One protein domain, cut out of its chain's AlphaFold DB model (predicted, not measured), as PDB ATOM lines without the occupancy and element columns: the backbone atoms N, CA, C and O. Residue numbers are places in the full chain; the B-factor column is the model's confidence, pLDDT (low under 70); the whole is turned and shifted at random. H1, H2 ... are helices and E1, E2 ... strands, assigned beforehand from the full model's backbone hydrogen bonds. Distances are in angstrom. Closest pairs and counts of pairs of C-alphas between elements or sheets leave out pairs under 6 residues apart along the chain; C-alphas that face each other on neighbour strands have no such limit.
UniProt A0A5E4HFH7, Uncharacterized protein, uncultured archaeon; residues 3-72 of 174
ATOM      1  N   ILE A   3     -30.713 -40.785 -28.562       86.31
ATOM      2  CA  ILE A   3     -32.064 -40.507 -28.062       86.31
ATOM      3  C   ILE A   3     -32.861 -41.804 -28.028       86.31
ATOM      4  O   ILE A   3     -33.023 -42.456 -29.064       86.31
ATOM      5  N   ARG A   4     -33.413 -42.121 -26.856       88.75
ATOM      6  CA  ARG A   4     -34.373 -43.211 -26.643       88.75
ATOM      7  C   ARG A   4     -35.730 -42.651 -26.242       88.75
ATOM      8  O   ARG A   4     -35.826 -41.504 -25.816       88.75
ATOM      9  N   TYR A   5     -36.781 -43.447 -26.403       86.94
ATOM     10  CA  TYR A   5     -38.119 -43.093 -25.939       86.94
ATOM     11  C   TYR A   5     -38.542 -44.069 -24.851       86.94
ATOM     12  O   TYR A   5     -38.718 -45.254 -25.114       86.94
ATOM     13  N   VAL A   6     -38.667 -43.568 -23.627       85.19
ATOM     14  CA  VAL A   6     -38.904 -44.368 -22.423       85.19
ATOM     15  C   VAL A   6     -40.001 -43.682 -21.620       85.19
ATOM     16  O   VAL A   6     -39.977 -42.465 -21.474       85.19
ATOM     17  N   ASN A   7     -40.990 -44.430 -21.123       83.88
ATOM     18  CA  ASN A   7     -42.040 -43.916 -20.227       83.88
ATOM     19  C   ASN A   7     -42.718 -42.610 -20.703       83.88
ATOM     20  O   ASN A   7     -42.984 -41.703 -19.913       83.88
ATOM     21  N   GLY A   8     -42.981 -42.487 -22.007       82.38
ATOM     22  CA  GLY A   8     -43.669 -41.318 -22.567       82.38
ATOM     23  C   GLY A   8     -42.798 -40.067 -22.740       82.38
ATOM     24  O   GLY A   8     -43.330 -38.965 -22.893       82.38
ATOM     25  N   ARG A   9     -41.468 -40.194 -22.690       87.62
ATOM     26  CA  ARG A   9     -40.524 -39.087 -22.884       87.62
ATOM     27  C   ARG A   9     -39.317 -39.514 -23.710       87.62
ATOM     28  O   ARG A   9     -38.919 -40.674 -23.708       87.62
ATOM     29  N   PHE A  10     -38.723 -38.553 -24.404       88.00
ATOM     30  CA  PHE A  10     -37.417 -38.723 -25.026       88.00
ATOM     31  C   PHE A  10     -36.341 -38.546 -23.975       88.00
ATOM     32  O   PHE A  10     -36.364 -37.533 -23.285       88.00
ATOM     33  N   GLU A  11     -35.407 -39.479 -23.882       89.69
ATOM     34  CA  GLU A  11     -34.258 -39.430 -22.981       89.69
ATOM     35  C   GLU A  11     -32.967 -39.358 -23.803       89.69
ATOM     36  O   GLU A  11     -32.850 -40.018 -24.839       89.69
ATOM     37  N   ALA A  12     -32.025 -38.521 -23.367       86.06
ATOM     38  CA  ALA A  12     -30.722 -38.351 -23.994       86.06
ATOM     39  C   ALA A  12     -29.659 -39.135 -23.219       86.06
ATOM     40  O   ALA A  12     -29.405 -38.874 -22.044       86.06
ATOM     41  N   GLU A  13     -29.015 -40.070 -23.907       84.44
ATOM     42  CA  GLU A  13     -27.847 -40.797 -23.425       84.44
ATOM     43  C   GLU A  13     -26.582 -40.162 -24.004       84.44
ATOM     44  O   GLU A  13     -26.362 -40.126 -25.224       84.44
ATOM     45  N   PHE A  14     -25.746 -39.644 -23.110       79.81
ATOM     46  CA  PHE A  14     -24.521 -38.944 -23.468       79.81
ATOM     47  C   PHE A  14     -23.383 -39.921 -23.733       79.81
ATOM     48  O   PHE A  14     -23.176 -40.875 -22.989       79.81
ATOM     49  N   SER A  15     -22.640 -39.656 -24.804       70.75
ATOM     50  CA  SER A  15     -21.391 -40.362 -25.115       70.75
ATOM     51  C   SER A  15     -20.193 -39.534 -24.641       70.75
ATOM     52  O   SER A  15     -19.275 -40.078 -24.043       70.75
ATOM     53  N   ASP A  16     -20.254 -38.211 -24.838       72.56
ATOM     54  CA  ASP A  16     -19.385 -37.218 -24.203       72.56
ATOM     55  C   ASP A  16     -20.265 -36.245 -23.412       72.56
ATOM     56  O   ASP A  16     -21.017 -35.450 -23.974       72.56
ATOM     57  N   PHE A  17     -20.201 -36.335 -22.086       71.56
ATOM     58  CA  PHE A  17     -21.085 -35.584 -21.199       71.56
ATOM     59  C   PHE A  17     -20.863 -34.067 -21.288       71.56
ATOM     60  O   PHE A  17     -21.807 -33.298 -21.153       71.56
ATOM     61  N   SER A  18     -19.631 -33.614 -21.529       71.44
ATOM     62  CA  SER A  18     -19.268 -32.202 -21.373       71.44
ATOM     63  C   SER A  18     -19.807 -31.311 -22.500       71.44
ATOM     64  O   SER A  18     -20.461 -30.299 -22.234       71.44
ATOM     65  N   GLY A  19     -19.595 -31.706 -23.759       70.62
ATOM     66  CA  GLY A  19     -20.047 -30.950 -24.931       70.62
ATOM     67  C   GLY A  19     -21.532 -31.142 -25.236       70.62
ATOM     68  O   GLY A  19     -22.245 -30.190 -25.566       70.62
ATOM     69  N   ASP A  20     -22.033 -32.365 -25.081       79.31
ATOM     70  CA  ASP A  20     -23.408 -32.694 -25.450       79.31
ATOM     71  C   ASP A  20     -24.427 -32.185 -24.415       79.31
ATOM     72  O   ASP A  20     -25.542 -31.806 -24.784       79.31
ATOM     73  N   MET A  21     -24.060 -32.104 -23.128       83.88
ATOM     74  CA  MET A  21     -24.943 -31.553 -22.090       83.88
ATOM     75  C   MET A  21     -25.283 -30.084 -22.369       83.88
ATOM     76  O   MET A  21     -26.434 -29.675 -22.199       83.88
ATOM     77  N   ALA A  22     -24.312 -29.285 -22.823       84.12
ATOM     78  CA  ALA A  22     -24.549 -27.886 -23.174       84.12
ATOM     79  C   ALA A  22     -25.573 -27.761 -24.316       84.12
ATOM     80  O   ALA A  22     -26.485 -26.934 -24.245       84.12
ATOM     81  N   ALA A  23     -25.472 -28.632 -25.322       84.88
ATOM     82  CA  ALA A  23     -26.400 -28.690 -26.446       84.88
ATOM     83  C   ALA A  23     -27.825 -29.088 -26.012       84.88
ATOM     84  O   ALA A  23     -28.802 -28.441 -26.393       84.88
ATOM     85  N   VAL A  24     -27.948 -30.102 -25.153       87.69
ATOM     86  CA  VAL A  24     -29.236 -30.581 -24.624       87.69
ATOM     87  C   VAL A  24     -29.901 -29.541 -23.715       87.69
ATOM     88  O   VAL A  24     -31.103 -29.283 -23.834       87.69
ATOM     89  N   LYS A  25     -29.113 -28.849 -22.884       86.81
ATOM     90  CA  LYS A  25     -29.580 -27.721 -22.070       86.81
ATOM     91  C   LYS A  25     -30.056 -26.554 -22.940       86.81
ATOM     92  O   LYS A  25     -31.133 -26.015 -22.690       86.81
ATOM     93  N   ALA A  26     -29.309 -26.199 -23.985       86.88
ATOM     94  CA  ALA A  26     -29.689 -25.140 -24.923       86.88
ATOM     95  C   ALA A  26     -30.959 -25.487 -25.724       86.88
ATOM     96  O   ALA A  26     -31.802 -24.625 -25.964       86.88
ATOM     97  N   ALA A  27     -31.164 -26.767 -26.052       86.81
ATOM     98  CA  ALA A  27     -32.394 -27.256 -26.676       86.81
ATOM     99  C   ALA A  27     -33.626 -27.233 -25.739       86.81
ATOM    100  O   ALA A  27     -34.753 -27.478 -26.192       86.81
ATOM    101  N   GLY A  28     -33.433 -26.918 -24.452       87.44
ATOM    102  CA  GLY A  28     -34.491 -26.773 -23.452       87.44
ATOM    103  C   GLY A  28     -34.979 -28.096 -22.864       87.44
ATOM    104  O   GLY A  28     -36.143 -28.197 -22.471       87.44
ATOM    105  N   TRP A  29     -34.128 -29.122 -22.848       90.50
ATOM    106  CA  TRP A  29     -34.442 -30.397 -22.208       90.50
ATOM    107  C   TRP A  29     -34.381 -30.253 -20.683       90.50
ATOM    108  O   TRP A  29     -33.620 -29.448 -20.147       90.50
ATOM    109  N   LYS A  30     -35.209 -31.027 -19.984       89.25
ATOM    110  CA  LYS A  30     -35.254 -31.072 -18.518       89.25
ATOM    111  C   LYS A  30     -34.309 -32.152 -18.007       89.25
ATOM    112  O   LYS A  30     -34.004 -33.073 -18.745       89.25
ATOM    113  N   CYS A  31     -33.870 -32.054 -16.759       89.19
ATOM    114  CA  CYS A  31     -33.009 -33.049 -16.124       89.19
ATOM    115  C   CYS A  31     -33.711 -33.586 -14.874       89.19
ATOM    116  O   CYS A  31     -34.251 -32.791 -14.101       89.19
ATOM    117  N   ASP A  32     -33.717 -34.906 -14.691       82.06
ATOM    118  CA  ASP A  32     -34.095 -35.519 -13.415       82.06
ATOM    119  C   ASP A  32     -32.878 -35.589 -12.480       82.06
ATOM    120  O   ASP A  32     -31.743 -35.724 -12.931       82.06
ATOM    121  N   GLY A  33     -33.103 -35.453 -11.170       72.19
ATOM    122  CA  GLY A  33     -32.042 -35.401 -10.158       72.19
ATOM    123  C   GLY A  33     -31.258 -36.716  -9.957       72.19
ATOM    124  O   GLY A  33     -31.491 -37.705 -10.650       72.19
ATOM    125  N   PRO A  34     -30.294 -36.746  -9.014       61.81
ATOM    126  CA  PRO A  34     -29.516 -37.952  -8.703       61.81
ATOM    127  C   PRO A  34     -30.423 -39.116  -8.248       61.81
ATOM    128  O   PRO A  34     -31.472 -38.843  -7.661       61.81
ATOM    129  N   PRO A  35     -30.041 -40.399  -8.446       48.94
ATOM    130  CA  PRO A  35     -28.735 -40.916  -8.884       48.94
ATOM    131  C   PRO A  35     -28.628 -41.224 -10.394       48.94
ATOM    132  O   PRO A  35     -27.666 -41.855 -10.821       48.94
ATOM    133  N   GLY A  36     -29.582 -40.773 -11.214       60.53
ATOM    134  CA  GLY A  36     -29.571 -40.969 -12.666       60.53
ATOM    135  C   GLY A  36     -29.931 -39.678 -13.381       60.53
ATOM    136  O   GLY A  36     -31.091 -39.485 -13.723       60.53
ATOM    137  N   TRP A  37     -28.949 -38.785 -13.568       72.62
ATOM    138  CA  TRP A  37     -29.127 -37.522 -14.294       72.62
ATOM    139  C   TRP A  37     -29.512 -37.772 -15.751       72.62
ATOM    140  O   TRP A  37     -28.674 -37.794 -16.653       72.62
ATOM    141  N   THR A  38     -30.808 -37.957 -15.967       82.81
ATOM    142  CA  THR A  38     -31.387 -38.228 -17.272       82.81
ATOM    143  C   THR A  38     -31.972 -36.945 -17.819       82.81
ATOM    144  O   THR A  38     -32.908 -36.358 -17.261       82.81
ATOM    145  N   TRP A  39     -31.425 -36.514 -18.948       88.12
ATOM    146  CA  TRP A  39     -31.969 -35.383 -19.669       88.12
ATOM    147  C   TRP A  39     -33.109 -35.848 -20.559       88.12
ATOM    148  O   TRP A  39     -32.949 -36.791 -21.331       88.12
ATOM    149  N   HIS A  40     -34.258 -35.184 -20.472       89.88
ATOM    150  CA  HIS A  40     -35.459 -35.597 -21.170       89.88
ATOM    151  C   HIS A  40     -36.267 -34.446 -21.782       89.88
ATOM    152  O   HIS A  40     -36.289 -33.315 -21.291       89.88
ATOM    153  N   SER A  41     -37.001 -34.759 -22.849       89.06
ATOM    154  CA  SER A  41     -38.013 -33.891 -23.455       89.06
ATOM    155  C   SER A  41     -39.321 -34.654 -23.628       89.06
ATOM    156  O   SER A  41     -39.336 -35.802 -24.059       89.06
ATOM    157  N   ARG A  42     -40.444 -33.995 -23.335       87.56
ATOM    158  CA  ARG A  42     -41.796 -34.510 -23.625       87.56
ATOM    159  C   ARG A  42     -42.408 -33.920 -24.896       87.56
ATOM    160  O   ARG A  42     -43.518 -34.273 -25.257       87.56
ATOM    161  N   THR A  43     -41.706 -32.988 -25.539       85.69
ATOM    162  CA  THR A  43     -42.213 -32.232 -26.696       85.69
ATOM    163  C   THR A  43     -41.415 -32.571 -27.942       85.69
ATOM    164  O   THR A  43     -40.191 -32.757 -27.856       85.69
ATOM    165  N   ALA A  44     -42.078 -32.582 -29.100       85.44
ATOM    166  CA  ALA A  44     -41.393 -32.766 -30.377       85.44
ATOM    167  C   ALA A  44     -40.451 -31.583 -30.659       85.44
ATOM    168  O   ALA A  44     -39.317 -31.779 -31.101       85.44
ATOM    169  N   ALA A  45     -40.854 -30.365 -30.284       86.06
ATOM    170  CA  ALA A  45     -40.041 -29.154 -30.413       86.06
ATOM    171  C   ALA A  45     -38.661 -29.259 -29.730       86.06
ATOM    172  O   ALA A  45     -37.670 -28.754 -30.260       86.06
ATOM    173  N   GLY A  46     -38.562 -29.924 -28.573       85.69
ATOM    174  CA  GLY A  46     -37.276 -30.166 -27.907       85.69
ATOM    175  C   GLY A  46     -36.327 -31.032 -28.742       85.69
ATOM    176  O   GLY A  46     -35.134 -30.737 -28.823       85.69
ATOM    177  N   VAL A  47     -36.856 -32.055 -29.418       85.50
ATOM    178  CA  VAL A  47     -36.084 -32.941 -30.307       85.50
ATOM    179  C   VAL A  47     -35.693 -32.218 -31.600       85.50
ATOM    180  O   VAL A  47     -34.550 -32.323 -32.040       85.50
ATOM    181  N   VAL A  48     -36.602 -31.424 -32.176       87.00
ATOM    182  CA  VAL A  48     -36.331 -30.615 -33.379       87.00
ATOM    183  C   VAL A  48     -35.230 -29.588 -33.115       87.00
ATOM    184  O   VAL A  48     -34.256 -29.528 -33.863       87.00
ATOM    185  N   ARG A  49     -35.315 -28.828 -32.013       87.94
ATOM    186  CA  ARG A  49     -34.286 -27.835 -31.644       87.94
ATOM    187  C   ARG A  49     -32.909 -28.464 -31.467       87.94
ATOM    188  O   ARG A  49     -31.916 -27.891 -31.903       87.94
ATOM    189  N   LEU A  50     -32.860 -29.644 -30.862       87.25
ATOM    190  CA  LEU A  50     -31.624 -30.398 -30.682       87.25
ATOM    191  C   LEU A  50     -31.037 -30.872 -32.021       87.25
ATOM    192  O   LEU A  50     -29.829 -30.835 -32.217       87.25
ATOM    193  N   ARG A  51     -31.883 -31.277 -32.973       84.81
ATOM    194  CA  ARG A  51     -31.440 -31.722 -34.301       84.81
ATOM    195  C   ARG A  51     -30.960 -30.570 -35.187       84.81
ATOM    196  O   ARG A  51     -29.972 -30.734 -35.899       84.81
ATOM    197  N   GLU A  52     -31.672 -29.447 -35.173       85.38
ATOM    198  CA  GLU A  52     -31.483 -28.360 -36.144       85.38
ATOM    199  C   GLU A  52     -30.590 -27.227 -35.636       85.38
ATOM    200  O   GLU A  52     -29.841 -26.651 -36.419       85.38
ATOM    201  N   LYS A  53     -30.662 -26.890 -34.341       84.31
ATOM    202  CA  LYS A  53     -30.007 -25.694 -33.778       84.31
ATOM    203  C   LYS A  53     -28.888 -26.011 -32.794       84.31
ATOM    204  O   LYS A  53     -27.919 -25.266 -32.717       84.31
ATOM    205  N   HIS A  54     -29.012 -27.104 -32.049       84.12
ATOM    206  CA  HIS A  54     -28.062 -27.483 -31.002       84.12
ATOM    207  C   HIS A  54     -27.553 -28.902 -31.230       84.12
ATOM    208  O   HIS A  54     -27.723 -29.776 -30.385       84.12
ATOM    209  N   ARG A  55     -26.965 -29.147 -32.406       83.00
ATOM    210  CA  ARG A  55     -26.474 -30.480 -32.756       83.00
ATOM    211  C   ARG A  55     -25.305 -30.863 -31.829       83.00
ATOM    212  O   ARG A  55     -24.321 -30.125 -31.798       83.00
ATOM    213  N   PRO A  56     -25.386 -31.993 -31.103       82.56
ATOM    214  CA  PRO A  56     -24.301 -32.453 -30.239       82.56
ATOM    215  C   PRO A  56     -23.039 -32.763 -31.050       82.56
ATOM    216  O   PRO A  56     -23.132 -33.291 -32.166       82.56
ATOM    217  N   ALA A  57     -21.868 -32.467 -30.482       76.19
ATOM    218  CA  ALA A  57     -20.579 -32.666 -31.143       76.19
ATOM    219  C   ALA A  57     -20.271 -34.156 -31.355       76.19
ATOM    220  O   ALA A  57     -19.715 -34.527 -32.386       76.19
ATOM    221  N   SER A  58     -20.719 -35.019 -30.436       73.25
ATOM    222  CA  SER A  58     -20.563 -36.476 -30.551       73.25
ATOM    223  C   SER A  58     -21.494 -37.128 -31.587       73.25
ATOM    224  O   SER A  58     -21.497 -38.349 -31.749       73.25
ATOM    225  N   GLY A  59     -22.316 -36.334 -32.280       76.25
ATOM    226  CA  GLY A  59     -23.334 -36.822 -33.202       76.25
ATOM    227  C   GLY A  59     -24.646 -37.199 -32.510       76.25
ATOM    228  O   GLY A  59     -24.714 -37.453 -31.305       76.25
ATOM    229  N   LEU A  60     -25.720 -37.213 -33.303       80.25
ATOM    230  CA  LEU A  60     -27.082 -37.473 -32.846       80.25
ATOM    231  C   LEU A  60     -27.629 -38.733 -33.515       80.25
ATOM    232  O   LEU A  60     -27.910 -38.718 -34.714       80.25
ATOM    233  N   THR A  61     -27.844 -39.777 -32.723       83.50
ATOM    234  CA  THR A  61     -28.485 -41.017 -33.173       83.50
ATOM    235  C   THR A  61     -29.844 -41.146 -32.498       83.50
ATOM    236  O   THR A  61     -29.948 -41.099 -31.276       83.50
ATOM    237  N   ILE A  62     -30.907 -41.298 -33.286       83.12
ATOM    238  CA  ILE A  62     -32.273 -41.485 -32.776       83.12
ATOM    239  C   ILE A  62     -32.646 -42.947 -32.999       83.12
ATOM    240  O   ILE A  62     -32.574 -43.419 -34.137       83.12
ATOM    241  N   THR A  63     -33.035 -43.665 -31.942       85.50
ATOM    242  CA  THR A  63     -33.472 -45.062 -32.083       85.50
ATOM    243  C   THR A  63     -34.739 -45.157 -32.942       85.50
ATOM    244  O   THR A  63     -35.529 -44.208 -32.993       85.50
ATOM    245  N   PRO A  64     -34.976 -46.284 -33.637       83.38
ATOM    246  CA  PRO A  64     -36.182 -46.459 -34.451       83.38
ATOM    247  C   PRO A  64     -37.476 -46.270 -33.640       83.38
ATOM    248  O   PRO A  64     -38.417 -45.649 -34.129       83.38
ATOM    249  N   GLU A  65     -37.488 -46.706 -32.379       85.12
ATOM    250  CA  GLU A  65     -38.591 -46.498 -31.431       85.12
ATOM    251  C   GLU A  65     -38.840 -45.010 -31.159       85.12
ATOM    252  O   GLU A  65     -39.968 -44.527 -31.277       85.12
ATOM    253  N   ALA A  66     -37.779 -44.248 -30.873       83.75
ATOM    254  CA  ALA A  66     -37.881 -42.809 -30.673       83.75
ATOM    255  C   ALA A  66     -38.314 -42.083 -31.952       83.75
ATOM    256  O   ALA A  66     -39.086 -41.128 -31.895       83.75
ATOM    257  N   LYS A  67     -37.893 -42.559 -33.127       85.69
ATOM    258  CA  LYS A  67     -38.336 -42.007 -34.412       85.69
ATOM    259  C   LYS A  67     -39.836 -42.231 -34.644       85.69
ATOM    260  O   LYS A  67     -40.515 -41.311 -35.103       85.69
ATOM    261  N   ALA A  68     -40.358 -43.411 -34.303       86.56
ATOM    262  CA  ALA A  68     -41.787 -43.708 -34.387       86.56
ATOM    263  C   ALA A  68     -42.602 -42.855 -33.400       86.56
ATOM    264  O   ALA A  68     -43.584 -42.225 -33.795       86.56
ATOM    265  N   ALA A  69     -42.152 -42.753 -32.144       86.88
ATOM    266  CA  ALA A  69     -42.787 -41.908 -31.134       86.88
ATOM    267  C   ALA A  69     -42.783 -40.423 -31.527       86.88
ATOM    268  O   ALA A  69     -43.778 -39.728 -31.339       86.88
ATOM    269  N   PHE A  70     -41.693 -39.943 -32.131       87.88
ATOM    270  CA  PHE A  70     -41.582 -38.575 -32.633       87.88
ATOM    271  C   PHE A  70     -42.599 -38.277 -33.739       87.88
ATOM    272  O   PHE A  70     -43.268 -37.248 -33.687       87.88
ATOM    273  N   ALA A  71     -42.768 -39.185 -34.706       87.25
ATOM    274  CA  ALA A  71     -43.766 -39.025 -35.762       87.25
ATOM    275  C   ALA A  71     -45.201 -38.993 -35.203       87.25
ATOM    276  O   ALA A  71     -46.016 -38.184 -35.646       87.25
ATOM    277  N   SER A  72     -45.502 -39.837 -34.214       85.81
ATOM    278  CA  SER A  72     -46.802 -39.837 -33.533       85.81
ATOM    279  C   SER A  72     -47.040 -38.548 -32.745       85.81
ATOM    280  O   SER A  72     -48.111 -37.955 -32.852       85.81
TER     281      SER A  72
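AT A GLANCE: This is residues 3 to 72 of the 174 residues of an uncharacterized protein of uncultured archaeon (UniProt A0A5E4HFH7). A small three-stranded sheet has three short helices gathered on one side: H3 packs across E1, H1 lies toward E3 and E2, and H2 lies between H1 and H3, near both but clearly touching neither, and only grazes the sheet. Between H1 and E3, residues 27 to 38 make a long loop that reaches 18 A from the mean of the C-alphas. The printed part has 70 residues, in the order E1 E2 H1 E3 H2 H3; the sheet, E1 - E2 - E3, is antiparallel and the class is mixed. It is compact, with a radius of gyration of the C-alphas of 11.0 A, and spans 31 by 27 by 18 A.

HOW THE PARTS SIT: E1, residues 3 to 6, and E2, residues 9 to 13, form a hairpin, with N 4 and O 11 3.0 A apart. E3, residues 39 to 41, is antiparallel to E2, with N 10 and O 41 2.8 A apart. H1, residues 17 to 26, and H3, residues 64 to 72, make two layers with the sheet, helices on one face. H3 is over E1 at a height of 9.0 A; the closest C-alphas, Tyr 5 and Ala 66, are 4.7 A apart. H2, residues 44 to 52, is close to H1 but not clearly touching, C-alphas 24 and 50 being closest at 6.5 A. Every O i to N i+4 pair is within hydrogen-bond range in H2 and H3, and 4 of 6 in H1.

IN THESE COORDINATES: E1 begins at C-alpha 3 (-32.064, -40.507, -28.062). E2 is 12.8 A long, H1 14.0 A, H2 12.3 A and H3 12.5 A. H3 ends at C-alpha 72 (-46.802, -39.837, -33.533).

THE WHOLE: The C-alphas of Ser 18 and Ser 72, the farthest apart, are 31.1 A apart. The printed part has no cut. The links H1 to E3 and H2 to H3 are long. Residues 34 to 36 are under 70 in pLDDT.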